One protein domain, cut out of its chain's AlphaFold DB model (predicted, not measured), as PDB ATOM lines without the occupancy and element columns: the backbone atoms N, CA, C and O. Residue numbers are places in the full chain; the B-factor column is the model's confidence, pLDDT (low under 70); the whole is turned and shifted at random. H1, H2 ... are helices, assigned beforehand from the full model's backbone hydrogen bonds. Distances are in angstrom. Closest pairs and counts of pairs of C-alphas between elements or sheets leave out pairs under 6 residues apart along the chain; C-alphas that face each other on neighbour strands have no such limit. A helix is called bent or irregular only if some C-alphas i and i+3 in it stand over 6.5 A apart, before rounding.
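Overview. This is residues 10 to 106 of the 249 residues of the protein "TetA protein" of Symbiodinium natans (UniProt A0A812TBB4). The longest helix, H3, is one limb of an open zigzag of three long helices: H3 folds back from one end of H2, and H1 joins the other end of H2, with neighbouring helices close together near their turns and splayed apart away from them. The centres of the three helices make a triangle and no row: H2 joins H1 and H3 through its two ends, and H1 and H3 stay apart, with the gap between them left open. The printed part has 97 residues with three named helices, in the order H1, H2, H3 along the chain, and no named strand; its class is all helix. It is loose, with a radius of gyration of the C-alphas of 16.9 A, and elongated, spanning 51 by 26 by 23 A.

Along the chain. H3 covers residues 75 to 104 and measures 43.9 A from first to last C-alpha; C-alpha 75 is at (9.939, 60.380, 42.361) and C-alpha 104 at (0.682, 17.952, 36.070). H2 covers residues 43 to 69 and measures 38.9 A. It is neither bent nor irregular, but only just: C-alphas 59 and 62 are 6.4 A apart. H1 covers residues 10 to 37 and measures 40.8 A, beginning with C-alpha 10 at (-4.395, 63.769, 26.240).

Arrangement. H3 and H2 form a helical hairpin and run opposite ways at a shallow tilt of 25 degrees. H3 touches H2 with residues 75 to 76 alone, and H2 touches H3 with residues 65 to 69 alone; their closest C-alphas, those of Leu 65 and Pro 76, are 5.7 A apart. H2 and H1 form a second helical hairpin, opposite ways at a shallow tilt of 26 degrees. They only just touch, with 3 pairs of C-alphas within 8 A, made by residues 34 to 35 of H1 and 43 to 46 of H2; the closest C-alphas, those of Ser 35 and Arg 43, are 7.8 A apart. H1 and H3 are apart. In H1 and H3 every O i to N i+4 pair is within hydrogen-bond range, and in H2 21 of 23 are.

Size, cuts and confidence. The two C-alphas farthest apart, those of Glu 70 and Thr 106, are 53.0 A apart. The printed part has no cut, and both links, H1 to H2 and H2 to H3, are tight, with 5 residues each. Residues 10 to 29 of H1, 51 to 60 of H2, and 81 to 106, of which 81 to 104 belong to H3, stand free. The mean pLDDT of the printed part is 85.7, and residues 102 to 106 are under 70.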
ATOM      1  N   TRP A  10      -3.997  64.998  26.926       86.12
ATOM      2  CA  TRP A  10      -4.395  63.769  26.240       86.12
ATOM      3  C   TRP A  10      -3.541  62.562  26.638       86.12
ATOM      4  O   TRP A  10      -4.082  61.488  26.889       86.12
ATOM      5  N   PHE A  11      -2.226  62.739  26.787       83.25
ATOM      6  CA  PHE A  11      -1.330  61.652  27.187       83.25
ATOM      7  C   PHE A  11      -1.602  61.173  28.618       83.25
ATOM      8  O   PHE A  11      -1.593  59.969  28.884       83.25
ATOM      9  N   SER A  12      -1.907  62.100  29.528       81.31
ATOM     10  CA  SER A  12      -2.300  61.768  30.899       81.31
ATOM     11  C   SER A  12      -3.614  60.987  30.936       81.31
ATOM     12  O   SER A  12      -3.706  59.982  31.642       81.31
ATOM     13  N   LEU A  13      -4.600  61.398  30.128       86.56
ATOM     14  CA  LEU A  13      -5.894  60.722  30.033       86.56
ATOM     15  C   LEU A  13      -5.737  59.286  29.514       86.56
ATOM     16  O   LEU A  13      -6.223  58.346  30.142       86.56
ATOM     17  N   THR A  14      -4.998  59.094  28.419       88.00
ATOM     18  CA  THR A  14      -4.735  57.759  27.861       88.00
ATOM     19  C   THR A  14      -4.007  56.864  28.863       88.00
ATOM     20  O   THR A  14      -4.374  55.702  29.027       88.00
ATOM     21  N   GLY A  15      -3.012  57.404  29.576       84.62
ATOM     22  CA  GLY A  15      -2.306  56.671  30.626       84.62
ATOM     23  C   GLY A  15      -3.241  56.188  31.737       84.62
ATOM     24  O   GLY A  15      -3.155  55.034  32.154       84.62
ATOM     25  N   MET A  16      -4.174  57.036  32.174       86.06
ATOM     26  CA  MET A  16      -5.156  56.679  33.198       86.06
ATOM     27  C   MET A  16      -6.127  55.602  32.699       86.06
ATOM     28  O   MET A  16      -6.348  54.617  33.402       86.06
ATOM     29  N   CYS A  17      -6.627  55.721  31.464       91.62
ATOM     30  CA  CYS A  17      -7.486  54.708  30.846       91.62
ATOM     31  C   CYS A  17      -6.809  53.332  30.793       91.62
ATOM     32  O   CYS A  17      -7.410  52.340  31.200       91.62
ATOM     33  N   ILE A  18      -5.548  53.265  30.354       90.06
ATOM     34  CA  ILE A  18      -4.791  52.005  30.278       90.06
ATOM     35  C   ILE A  18      -4.644  51.369  31.664       90.06
ATOM     36  O   ILE A  18      -4.869  50.167  31.820       90.06
ATOM     37  N   VAL A  19      -4.304  52.165  32.683       86.31
ATOM     38  CA  VAL A  19      -4.174  51.667  34.060       86.31
ATOM     39  C   VAL A  19      -5.514  51.145  34.580       86.31
ATOM     40  O   VAL A  19      -5.552  50.059  35.157       86.31
ATOM     41  N   TYR A  20      -6.617  51.857  34.338       91.06
ATOM     42  CA  TYR A  20      -7.952  51.425  34.762       91.06
ATOM     43  C   TYR A  20      -8.408  50.136  34.081       91.06
ATOM     44  O   TYR A  20      -8.944  49.253  34.747       91.06
ATOM     45  N   ILE A  21      -8.156  49.995  32.778       92.50
ATOM     46  CA  ILE A  21      -8.442  48.756  32.047       92.50
ATOM     47  C   ILE A  21      -7.626  47.604  32.644       92.50
ATOM     48  O   ILE A  21      -8.180  46.542  32.930       92.50
ATOM     49  N   GLY A  22      -6.336  47.825  32.912       86.62
ATOM     50  CA  GLY A  22      -5.484  46.835  33.571       86.62
ATOM     51  C   GLY A  22      -6.017  46.415  34.944       86.62
ATOM     52  O   GLY A  22      -6.074  45.223  35.245       86.62
ATOM     53  N   GLN A  23      -6.471  47.372  35.757       87.12
ATOM     54  CA  GLN A  23      -7.081  47.095  37.063       87.12
ATOM     55  C   GLN A  23      -8.392  46.307  36.941       87.12
ATOM     56  O   GLN A  23      -8.612  45.379  37.718       87.12
ATOM     57  N   ALA A  24      -9.241  46.623  35.959       89.81
ATOM     58  CA  ALA A  24     -10.491  45.901  35.725       89.81
ATOM     59  C   ALA A  24     -10.234  44.431  35.354       89.81
ATOM     60  O   ALA A  24     -10.805  43.524  35.962       89.81
ATOM     61  N   VAL A  25      -9.311  44.187  34.420       90.00
ATOM     62  CA  VAL A  25      -8.930  42.828  34.000       90.00
ATOM     63  C   VAL A  25      -8.299  42.044  35.156       90.00
ATOM     64  O   VAL A  25      -8.651  40.882  35.386       90.00
ATOM     65  N   ALA A  26      -7.408  42.673  35.929       83.56
ATOM     66  CA  ALA A  26      -6.812  42.054  37.112       83.56
ATOM     67  C   ALA A  26      -7.876  41.691  38.166       83.56
ATOM     68  O   ALA A  26      -7.866  40.585  38.702       83.56
ATOM     69  N   GLY A  27      -8.843  42.577  38.421       84.69
ATOM     70  CA  GLY A  27      -9.943  42.316  39.351       84.69
ATOM     71  C   GLY A  27     -10.796  41.112  38.944       84.69
ATOM     72  O   GLY A  27     -11.049  40.229  39.766       84.69
ATOM     73  N   CYS A  28     -11.188  41.036  37.668       85.31
ATOM     74  CA  CYS A  28     -11.987  39.926  37.143       85.31
ATOM     75  C   CYS A  28     -11.243  38.586  37.218       85.31
ATOM     76  O   CYS A  28     -11.815  37.581  37.631       85.31
ATOM     77  N   THR A  29      -9.960  38.564  36.857       85.19
ATOM     78  CA  THR A  29      -9.161  37.327  36.855       85.19
ATOM     79  C   THR A  29      -8.910  36.793  38.263       85.19
ATOM     80  O   THR A  29      -9.058  35.592  38.491       85.19
ATOM     81  N   ILE A  30      -8.605  37.665  39.229       82.44
ATOM     82  CA  ILE A  30      -8.412  37.265  40.630       82.44
ATOM     83  C   ILE A  30      -9.695  36.651  41.202       82.44
ATOM     84  O   ILE A  30      -9.622  35.635  41.897       82.44
ATOM     85  N   ALA A  31     -10.866  37.218  40.890       79.06
ATOM     86  CA  ALA A  31     -12.146  36.683  41.352       79.06
ATOM     87  C   ALA A  31     -12.396  35.257  40.827       79.06
ATOM     88  O   ALA A  31     -12.763  34.373  41.604       79.06
ATOM     89  N   THR A  32     -12.127  35.012  39.542       83.62
ATOM     90  CA  THR A  32     -12.283  33.684  38.932       83.62
ATOM     91  C   THR A  32     -11.310  32.667  39.524       83.62
ATOM     92  O   THR A  32     -11.732  31.586  39.926       83.62
ATOM     93  N   ILE A  33     -10.023  33.016  39.649       80.88
ATOM     94  CA  ILE A  33      -9.005  32.118  40.221       80.88
ATOM     95  C   ILE A  33      -9.353  31.771  41.671       80.88
ATOM     96  O   ILE A  33      -9.305  30.606  42.059       80.88
ATOM     97  N   THR A  34      -9.761  32.766  42.461       79.38
ATOM     98  CA  THR A  34     -10.155  32.550  43.860       79.38
ATOM     99  C   THR A  34     -11.364  31.621  43.956       79.38
ATOM    100  O   THR A  34     -11.410  30.789  44.854       79.38
ATOM    101  N   SER A  35     -12.322  31.711  43.027       78.44
ATOM    102  CA  SER A  35     -13.495  30.828  43.017       78.44
ATOM    103  C   SER A  35     -13.164  29.370  42.696       78.44
ATOM    104  O   SER A  35     -13.913  28.498  43.116       78.44
ATOM    105  N   VAL A  36     -12.095  29.106  41.941       79.75
ATOM    106  CA  VAL A  36     -11.663  27.738  41.608       79.75
ATOM    107  C   VAL A  36     -10.793  27.148  42.720       79.75
ATOM    108  O   VAL A  36     -10.861  25.955  42.987       79.75
ATOM    109  N   LEU A  37      -9.977  27.976  43.380       74.31
ATOM    110  CA  LEU A  37      -9.046  27.520  44.417       74.31
ATOM    111  C   LEU A  37      -9.653  27.430  45.820       74.31
ATOM    112  O   LEU A  37      -9.135  26.690  46.657       74.31
ATOM    113  N   ALA A  38     -10.674  28.228  46.125       77.50
ATOM    114  CA  ALA A  38     -11.231  28.272  47.466       77.50
ATOM    115  C   ALA A  38     -12.216  27.120  47.689       77.50
ATOM    116  O   ALA A  38     -13.246  27.037  47.027       77.50
ATOM    117  N   THR A  39     -11.932  26.280  48.684       76.88
ATOM    118  CA  THR A  39     -12.941  25.407  49.290       76.88
ATOM    119  C   THR A  39     -13.987  26.259  50.015       76.88
ATOM    120  O   THR A  39     -13.661  27.333  50.533       76.88
ATOM    121  N   ASP A  40     -15.237  25.791  50.075       79.94
ATOM    122  CA  ASP A  40     -16.353  26.551  50.668       79.94
ATOM    123  C   ASP A  40     -16.064  27.018  52.104       79.94
ATOM    124  O   ASP A  40     -16.464  28.110  52.503       79.94
ATOM    125  N   GLU A  41     -15.277  26.240  52.846       84.56
ATOM    126  CA  GLU A  41     -14.889  26.520  54.230       84.56
ATOM    127  C   GLU A  41     -13.892  27.689  54.365       84.56
ATOM    128  O   GLU A  41     -13.957  28.457  55.323       84.56
ATOM    129  N   ASN A  42     -13.007  27.893  53.379       85.06
ATOM    130  CA  ASN A  42     -11.943  28.911  53.430       85.06
ATOM    131  C   ASN A  42     -12.223  30.150  52.567       85.06
ATOM    132  O   ASN A  42     -11.479  31.136  52.621       85.06
ATOM    133  N   ARG A  43     -13.297  30.135  51.771       83.25
ATOM    134  CA  ARG A  43     -13.619  31.203  50.814       83.25
ATOM    135  C   ARG A  43     -13.790  32.572  51.474       83.25
ATOM    136  O   ARG A  43     -13.284  33.569  50.957       83.25
ATOM    137  N   GLY A  44     -14.457  32.621  52.630       87.38
ATOM    138  CA  GLY A  44     -14.661  33.861  53.385       87.38
ATOM    139  C   GLY A  44     -13.350  34.463  53.898       87.38
ATOM    140  O   GLY A  44     -13.114  35.661  53.737       87.38
ATOM    141  N   ALA A  45     -12.463  33.625  54.442       88.56
ATOM    142  CA  ALA A  45     -11.169  34.053  54.967       88.56
ATOM    143  C   ALA A  45     -10.280  34.643  53.860       88.56
ATOM    144  O   ALA A  45      -9.805  35.773  53.991       88.56
ATOM    145  N   VAL A  46     -10.136  33.939  52.731       86.25
ATOM    146  CA  VAL A  46      -9.320  34.395  51.590       86.25
ATOM    147  C   VAL A  46      -9.840  35.719  51.025       86.25
ATOM    148  O   VAL A  46      -9.066  36.654  50.812       86.25
ATOM    149  N   MET A  47     -11.157  35.841  50.834       86.38
ATOM    150  CA  MET A  47     -11.758  37.065  50.302       86.38
ATOM    151  C   MET A  47     -11.604  38.248  51.268       86.38
ATOM    152  O   MET A  47     -11.330  39.366  50.831       86.38
ATOM    153  N   SER A  48     -11.716  38.011  52.580       91.19
ATOM    154  CA  SER A  48     -11.501  39.052  53.591       91.19
ATOM    155  C   SER A  48     -10.048  39.539  53.630       91.19
ATOM    156  O   SER A  48      -9.815  40.745  53.668       91.19
ATOM    157  N   MET A  49      -9.070  38.633  53.513       91.94
ATOM    158  CA  MET A  49      -7.650  38.990  53.511       91.94
ATOM    159  C   MET A  49      -7.269  39.791  52.265       91.94
ATOM    160  O   MET A  49      -6.533  40.773  52.359       91.94
ATOM    161  N   GLN A  50      -7.844  39.437  51.113       87.88
ATOM    162  CA  GLN A  50      -7.697  40.211  49.883       87.88
ATOM    163  C   GLN A  50      -8.231  41.643  50.045       87.88
ATOM    164  O   GLN A  50      -7.563  42.605  49.663       87.88
ATOM    165  N   GLN A  51      -9.413  41.804  50.645       91.62
ATOM    166  CA  GLN A  51      -9.998  43.128  50.880       91.62
ATOM    167  C   GLN A  51      -9.191  43.945  51.896       91.62
ATOM    168  O   GLN A  51      -8.989  45.143  51.694       91.62
ATOM    169  N   MET A  52      -8.672  43.305  52.947       96.06
ATOM    170  CA  MET A  52      -7.775  43.948  53.912       96.06
ATOM    171  C   MET A  52      -6.485  44.430  53.246       96.06
ATOM    172  O   MET A  52      -6.084  45.571  53.464       96.06
ATOM    173  N   ALA A  53      -5.869  43.613  52.387       91.62
ATOM    174  CA  ALA A  53      -4.670  43.999  51.648       91.62
ATOM    175  C   ALA A  53      -4.925  45.207  50.727       91.62
ATOM    176  O   ALA A  53      -4.119  46.140  50.691       91.62
ATOM    177  N   GLN A  54      -6.069  45.245  50.032       89.88
ATOM    178  CA  GLN A  54      -6.445  46.401  49.210       89.88
ATOM    179  C   GLN A  54      -6.680  47.666  50.041       89.88
ATOM    180  O   GLN A  54      -6.226  48.746  49.658       89.88
ATOM    181  N   ALA A  55      -7.381  47.547  51.169       94.50
ATOM    182  CA  ALA A  55      -7.612  48.668  52.072       94.50
ATOM    183  C   ALA A  55      -6.288  49.211  52.623       94.50
ATOM    184  O   ALA A  55      -6.056  50.419  52.580       94.50
ATOM    185  N   LEU A  56      -5.383  48.322  53.040       95.62
ATOM    186  CA  LEU A  56      -4.056  48.692  53.522       95.62
ATOM    187  C   LEU A  56      -3.256  49.428  52.443       95.62
ATOM    188  O   LEU A  56      -2.687  50.478  52.722       95.62
ATOM    189  N   GLY A  57      -3.277  48.945  51.197       91.19
ATOM    190  CA  GLY A  57      -2.626  49.624  50.076       91.19
ATOM    191  C   GLY A  57      -3.155  51.042  49.835       91.19
ATOM    192  O   GLY A  57      -2.372  51.949  49.558       91.19
ATOM    193  N   ARG A  58      -4.466  51.268  49.999       91.88
ATOM    194  CA  ARG A  58      -5.081  52.604  49.864       91.88
ATOM    195  C   ARG A  58      -4.743  53.551  51.012       91.88
ATOM    196  O   ARG A  58      -4.722  54.753  50.786       91.88
ATOM    197  N   VAL A  59      -4.490  53.032  52.212       96.12
ATOM    198  CA  VAL A  59      -4.085  53.842  53.374       96.12
ATOM    199  C   VAL A  59      -2.589  54.146  53.322       96.12
ATOM    200  O   VAL A  59      -2.184  55.297  53.436       96.12
ATOM    201  N   VAL A  60      -1.762  53.123  53.109       94.25
ATOM    202  CA  VAL A  60      -0.297  53.234  53.136       94.25
ATOM    203  C   VAL A  60       0.243  53.927  51.883       94.25
ATOM    204  O   VAL A  60       1.210  54.681  51.966       94.25
ATOM    205  N   GLY A  61      -0.395  53.721  50.726       91.38
ATOM    206  CA  GLY A  61       0.045  54.269  49.442       91.38
ATOM    207  C   GLY A  61       0.222  55.790  49.464       91.38
ATOM    208  O   GLY A  61       1.344  56.253  49.255       91.38
ATOM    209  N   PRO A  62      -0.831  56.581  49.750       91.38
ATOM    210  CA  PRO A  62      -0.733  58.033  49.816       91.38
ATOM    211  C   PRO A  62       0.238  58.516  50.888       91.38
ATOM    212  O   PRO A  62       0.900  59.513  50.650       91.38
ATOM    213  N   VAL A  63       0.378  57.828  52.024       94.06
ATOM    214  CA  VAL A  63       1.306  58.244  53.092       94.06
ATOM    215  C   VAL A  63       2.754  58.171  52.605       94.06
ATOM    216  O   VAL A  63       3.491  59.147  52.721       94.06
ATOM    217  N   ILE A  64       3.144  57.055  51.981       91.50
ATOM    218  CA  ILE A  64       4.499  56.881  51.437       91.50
ATOM    219  C   ILE A  64       4.728  57.805  50.232       91.50
ATOM    220  O   ILE A  64       5.770  58.449  50.127       91.50
ATOM    221  N   LEU A  65       3.755  57.890  49.319       88.25
ATOM    222  CA  LEU A  65       3.869  58.708  48.108       88.25
ATOM    223  C   LEU A  65       3.878  60.211  48.413       88.25
ATOM    224  O   LEU A  65       4.594  60.942  47.735       88.25
ATOM    225  N   SER A  66       3.121  60.663  49.419       89.06
ATOM    226  CA  SER A  66       3.111  62.069  49.850       89.06
ATOM    227  C   SER A  66       4.465  62.477  50.412       89.06
ATOM    228  O   SER A  66       4.983  63.511  50.015       89.06
ATOM    229  N   ALA A  67       5.081  61.632  51.247       91.06
ATOM    230  CA  ALA A  67       6.418  61.901  51.778       91.06
ATOM    231  C   ALA A  67       7.480  61.986  50.664       91.06
ATOM    232  O   ALA A  67       8.342  62.856  50.687       91.06
ATOM    233  N   LEU A  68       7.385  61.131  49.636       88.44
ATOM    234  CA  LEU A  68       8.288  61.165  48.474       88.44
ATOM    235  C   LEU A  68       8.081  62.381  47.555       88.44
ATOM    236  O   LEU A  68       8.957  62.681  46.742       88.44
ATOM    237  N   PHE A  69       6.922  63.040  47.624       89.94
ATOM    238  CA  PHE A  69       6.597  64.178  46.767       89.94
ATOM    239  C   PHE A  69       7.334  65.458  47.181       89.94
ATOM    240  O   PHE A  69       7.585  66.304  46.326       89.94
ATOM    241  N   GLU A  70       7.707  65.589  48.459       91.25
ATOM    242  CA  GLU A  70       8.375  66.785  48.994       91.25
ATOM    243  C   GLU A  70       9.784  66.996  48.420       91.25
ATOM    244  O   GLU A  70      10.211  68.133  48.245       91.25
ATOM    245  N   GLU A  71      10.496  65.916  48.080       89.44
ATOM    246  CA  GLU A  71      11.858  66.003  47.540       89.44
ATOM    247  C   GLU A  71      11.891  66.269  46.032       89.44
ATOM    248  O   GLU A  71      12.733  67.024  45.559       89.44
ATOM    249  N   ASP A  72      11.008  65.625  45.264       88.69
ATOM    250  CA  ASP A  72      10.933  65.781  43.811       88.69
ATOM    251  C   ASP A  72       9.566  65.314  43.277       88.69
ATOM    252  O   ASP A  72       9.201  64.143  43.446       88.69
ATOM    253  N   PRO A  73       8.872  66.123  42.456       85.69
ATOM    254  CA  PRO A  73       7.588  65.745  41.853       85.69
ATOM    255  C   PRO A  73       7.644  64.497  40.953       85.69
ATOM    256  O   PRO A  73       6.617  63.906  40.617       85.69
ATOM    257  N   ARG A  74       8.843  64.084  40.516       84.69
ATOM    258  CA  ARG A  74       9.055  62.951  39.597       84.69
ATOM    259  C   ARG A  74       9.222  61.605  40.310       84.69
ATOM    260  O   ARG A  74       8.918  60.569  39.713       84.69
ATOM    261  N   ARG A  75       9.672  61.597  41.571       86.31
ATOM    262  CA  ARG A  75       9.939  60.380  42.361       86.31
ATOM    263  C   ARG A  75       8.730  59.458  42.563       86.31
ATOM    264  O   ARG A  75       8.915  58.251  42.371       86.31
ATOM    265  N   PRO A  76       7.497  59.928  42.851       87.62
ATOM    266  CA  PRO A  76       6.363  59.016  43.044       87.62
ATOM    267  C   PRO A  76       6.055  58.178  41.796       87.62
ATOM    268  O   PRO A  76       5.664  57.016  41.908       87.62
ATOM    269  N   TYR A  77       6.302  58.714  40.596       84.25
ATOM    270  CA  TYR A  77       6.102  57.973  39.349       84.25
ATOM    271  C   TYR A  77       7.128  56.855  39.154       84.25
ATOM    272  O   TYR A  77       6.775  55.783  38.660       84.25
ATOM    273  N   ILE A  78       8.387  57.093  39.531       87.56
ATOM    274  CA  ILE A  78       9.446  56.076  39.477       87.56
ATOM    275  C   ILE A  78       9.153  54.983  40.506       87.56
ATOM    276  O   ILE A  78       9.212  53.801  40.170       87.56
ATOM    277  N   CYS A  79       8.742  55.367  41.718       88.75
ATOM    278  CA  CYS A  79       8.339  54.427  42.760       88.75
ATOM    279  C   CYS A  79       7.152  53.555  42.315       88.75
ATOM    280  O   CYS A  79       7.188  52.337  42.473       88.75
ATOM    281  N   GLY A  80       6.127  54.149  41.696       85.19
ATOM    282  CA  GLY A  80       4.987  53.407  41.154       85.19
ATOM    283  C   GLY A  80       5.381  52.431  40.040       85.19
ATOM    284  O   GLY A  80       4.901  51.300  40.013       85.19
ATOM    285  N   ALA A  81       6.295  52.830  39.147       85.88
ATOM    286  CA  ALA A  81       6.814  51.947  38.103       85.88
ATOM    287  C   ALA A  81       7.624  50.777  38.687       85.88
ATOM    288  O   ALA A  81       7.429  49.635  38.275       85.88
ATOM    289  N   ALA A  82       8.480  51.042  39.677       90.75
ATOM    290  CA  ALA A  82       9.234  50.008  40.379       90.75
ATOM    291  C   ALA A  82       8.300  49.027  41.106       90.75
ATOM    292  O   ALA A  82       8.443  47.816  40.951       90.75
ATOM    293  N   ALA A  83       7.289  49.531  41.821       87.62
ATOM    294  CA  ALA A  83       6.293  48.701  42.494       87.62
ATOM    295  C   ALA A  83       5.500  47.828  41.506       87.62
ATOM    296  O   ALA A  83       5.283  46.645  41.769       87.62
ATOM    297  N   ALA A  84       5.118  48.374  40.346       86.62
ATOM    298  CA  ALA A  84       4.439  47.616  39.297       86.62
ATOM    299  C   ALA A  84       5.332  46.517  38.697       86.62
ATOM    300  O   ALA A  84       4.855  45.409  38.464       86.62
ATOM    301  N   LEU A  85       6.624  46.791  38.486       91.75
ATOM    302  CA  LEU A  85       7.585  45.794  38.005       91.75
ATOM    303  C   LEU A  85       7.808  44.676  39.024       91.75
ATOM    304  O   LEU A  85       7.784  43.506  38.651       91.75
ATOM    305  N   VAL A  86       7.970  45.015  40.306       93.12
ATOM    306  CA  VAL A  86       8.105  44.025  41.384       93.12
ATOM    307  C   VAL A  86       6.837  43.178  41.489       93.12
ATOM    308  O   VAL A  86       6.921  41.952  41.495       93.12
ATOM    309  N   GLY A  87       5.657  43.805  41.492       87.56
ATOM    310  CA  GLY A  87       4.377  43.095  41.509       87.56
ATOM    311  C   GLY A  87       4.195  42.177  40.297       87.56
ATOM    312  O   GLY A  87       3.788  41.026  40.448       87.56
ATOM    313  N   GLY A  88       4.564  42.649  39.104       88.31
ATOM    314  CA  GLY A  88       4.554  41.857  37.875       88.31
ATOM    315  C   GLY A  88       5.526  40.676  37.919       88.31
ATOM    316  O   GLY A  88       5.157  39.572  37.526       88.31
ATOM    317  N   ALA A  89       6.736  40.868  38.450       92.00
ATOM    318  CA  ALA A  89       7.721  39.802  38.615       92.00
ATOM    319  C   ALA A  89       7.231  38.727  39.596       92.00
ATOM    320  O   ALA A  89       7.282  37.537  39.280       92.00
ATOM    321  N   VAL A  90       6.678  39.132  40.744       90.50
ATOM    322  CA  VAL A  90       6.061  38.206  41.704       90.50
ATOM    323  C   VAL A  90       4.933  37.428  41.027       90.50
ATOM    324  O   VAL A  90       4.929  36.198  41.070       90.50
ATOM    325  N   LEU A  91       4.029  38.105  40.315       86.69
ATOM    326  CA  LEU A  91       2.931  37.439  39.617       86.69
ATOM    327  C   LEU A  91       3.434  36.452  38.553       86.69
ATOM    328  O   LEU A  91       2.916  35.341  38.469       86.69
ATOM    329  N   ALA A  92       4.474  36.803  37.795       89.00
ATOM    330  CA  ALA A  92       5.081  35.918  36.803       89.00
ATOM    331  C   ALA A  92       5.685  34.655  37.446       89.00
ATOM    332  O   ALA A  92       5.505  33.549  36.929       89.00
ATOM    333  N   THR A  93       6.350  34.787  38.601       91.38
ATOM    334  CA  THR A  93       6.870  33.621  39.341       91.38
ATOM    335  C   THR A  93       5.748  32.721  39.862       91.38
ATOM    336  O   THR A  93       5.837  31.495  39.741       91.38
ATOM    337  N   LEU A  94       4.652  33.309  40.354       86.50
ATOM    338  CA  LEU A  94       3.477  32.564  40.802       86.50
ATOM    339  C   LEU A  94       2.784  31.856  39.635       86.50
ATOM    340  O   LEU A  94       2.487  30.668  39.736       86.50
ATOM    341  N   GLN A  95       2.587  32.536  38.503       85.38
ATOM    342  CA  GLN A  95       2.006  31.941  37.296       85.38
ATOM    343  C   GLN A  95       2.827  30.759  36.789       85.38
ATOM    344  O   GLN A  95       2.253  29.743  36.400       85.38
ATOM    345  N   LYS A  96       4.161  30.855  36.824       85.88
ATOM    346  CA  LYS A  96       5.038  29.738  36.461       85.88
ATOM    347  C   LYS A  96       4.784  28.529  37.366       85.88
ATOM    348  O   LYS A  96       4.576  27.431  36.860       85.88
ATOM    349  N   SER A  97       4.722  28.739  38.682       83.75
ATOM    350  CA  SER A  97       4.424  27.682  39.660       83.75
ATOM    351  C   SER A  97       3.033  27.060  39.452       83.75
ATOM    352  O   SER A  97       2.892  25.837  39.429       83.75
ATOM    353  N   PHE A  98       2.011  27.885  39.205       79.50
ATOM    354  CA  PHE A  98       0.645  27.422  38.942       79.50
ATOM    355  C   PHE A  98       0.509  26.645  37.633       79.50
ATOM    356  O   PHE A  98      -0.150  25.607  37.610       79.50
ATOM    357  N   ARG A  99       1.157  27.100  36.554       79.69
ATOM    358  CA  ARG A  99       1.176  26.372  35.277       79.69
ATOM    359  C   ARG A  99       1.794  24.990  35.432       79.69
ATOM    360  O   ARG A  99       1.274  24.051  34.844       79.69
ATOM    361  N   HIS A 100       2.847  24.851  36.238       76.38
ATOM    362  CA  HIS A 100       3.432  23.538  36.516       76.38
ATOM    363  C   HIS A 100       2.458  22.603  37.241       76.38
ATOM    364  O   HIS A 100       2.415  21.423  36.916       76.38
ATOM    365  N   ARG A 101       1.641  23.120  38.169       73.12
ATOM    366  CA  ARG A 101       0.628  22.312  38.867       73.12
ATOM    367  C   ARG A 101      -0.522  21.899  37.948       73.12
ATOM    368  O   ARG A 101      -0.845  20.723  37.893       73.12
ATOM    369  N   MET A 102      -1.072  22.828  37.165       66.19
ATOM    370  CA  MET A 102      -2.171  22.503  36.244       66.19
ATOM    371  C   MET A 102      -1.737  21.609  35.075       66.19
ATOM    372  O   MET A 102      -2.513  20.773  34.625       66.19
ATOM    373  N   ALA A 103      -0.496  21.739  34.599       66.19
ATOM    374  CA  ALA A 103       0.047  20.832  33.588       66.19
ATOM    375  C   ALA A 103       0.256  19.408  34.132       66.19
ATOM    376  O   ALA A 103       0.125  18.449  33.381       66.19
ATOM    377  N   ALA A 104       0.564  19.261  35.425       66.44
ATOM    378  CA  ALA A 104       0.682  17.952  36.070       66.44
ATOM    379  C   ALA A 104      -0.684  17.298  36.339       66.44
ATOM    380  O   ALA A 104      -0.781  16.078  36.382       66.44
ATOM    381  N   GLU A 105      -1.728  18.109  36.507       61.38
ATOM    382  CA  GLU A 105      -3.076  17.673  36.879       61.38
ATOM    383  C   GLU A 105      -4.068  17.787  35.716       61.38
ATOM    384  O   GLU A 105      -5.274  17.813  35.929       61.38
ATOM    385  N   THR A 106      -3.580  17.878  34.473       52.16
ATOM    386  CA  THR A 106      -4.456  17.839  33.300       52.16
ATOM    387  C   THR A 106      -5.134  16.465  33.292       52.16
ATOM    388  O   THR A 106      -4.438  15.470  33.066       52.16
TER     389      THR A 106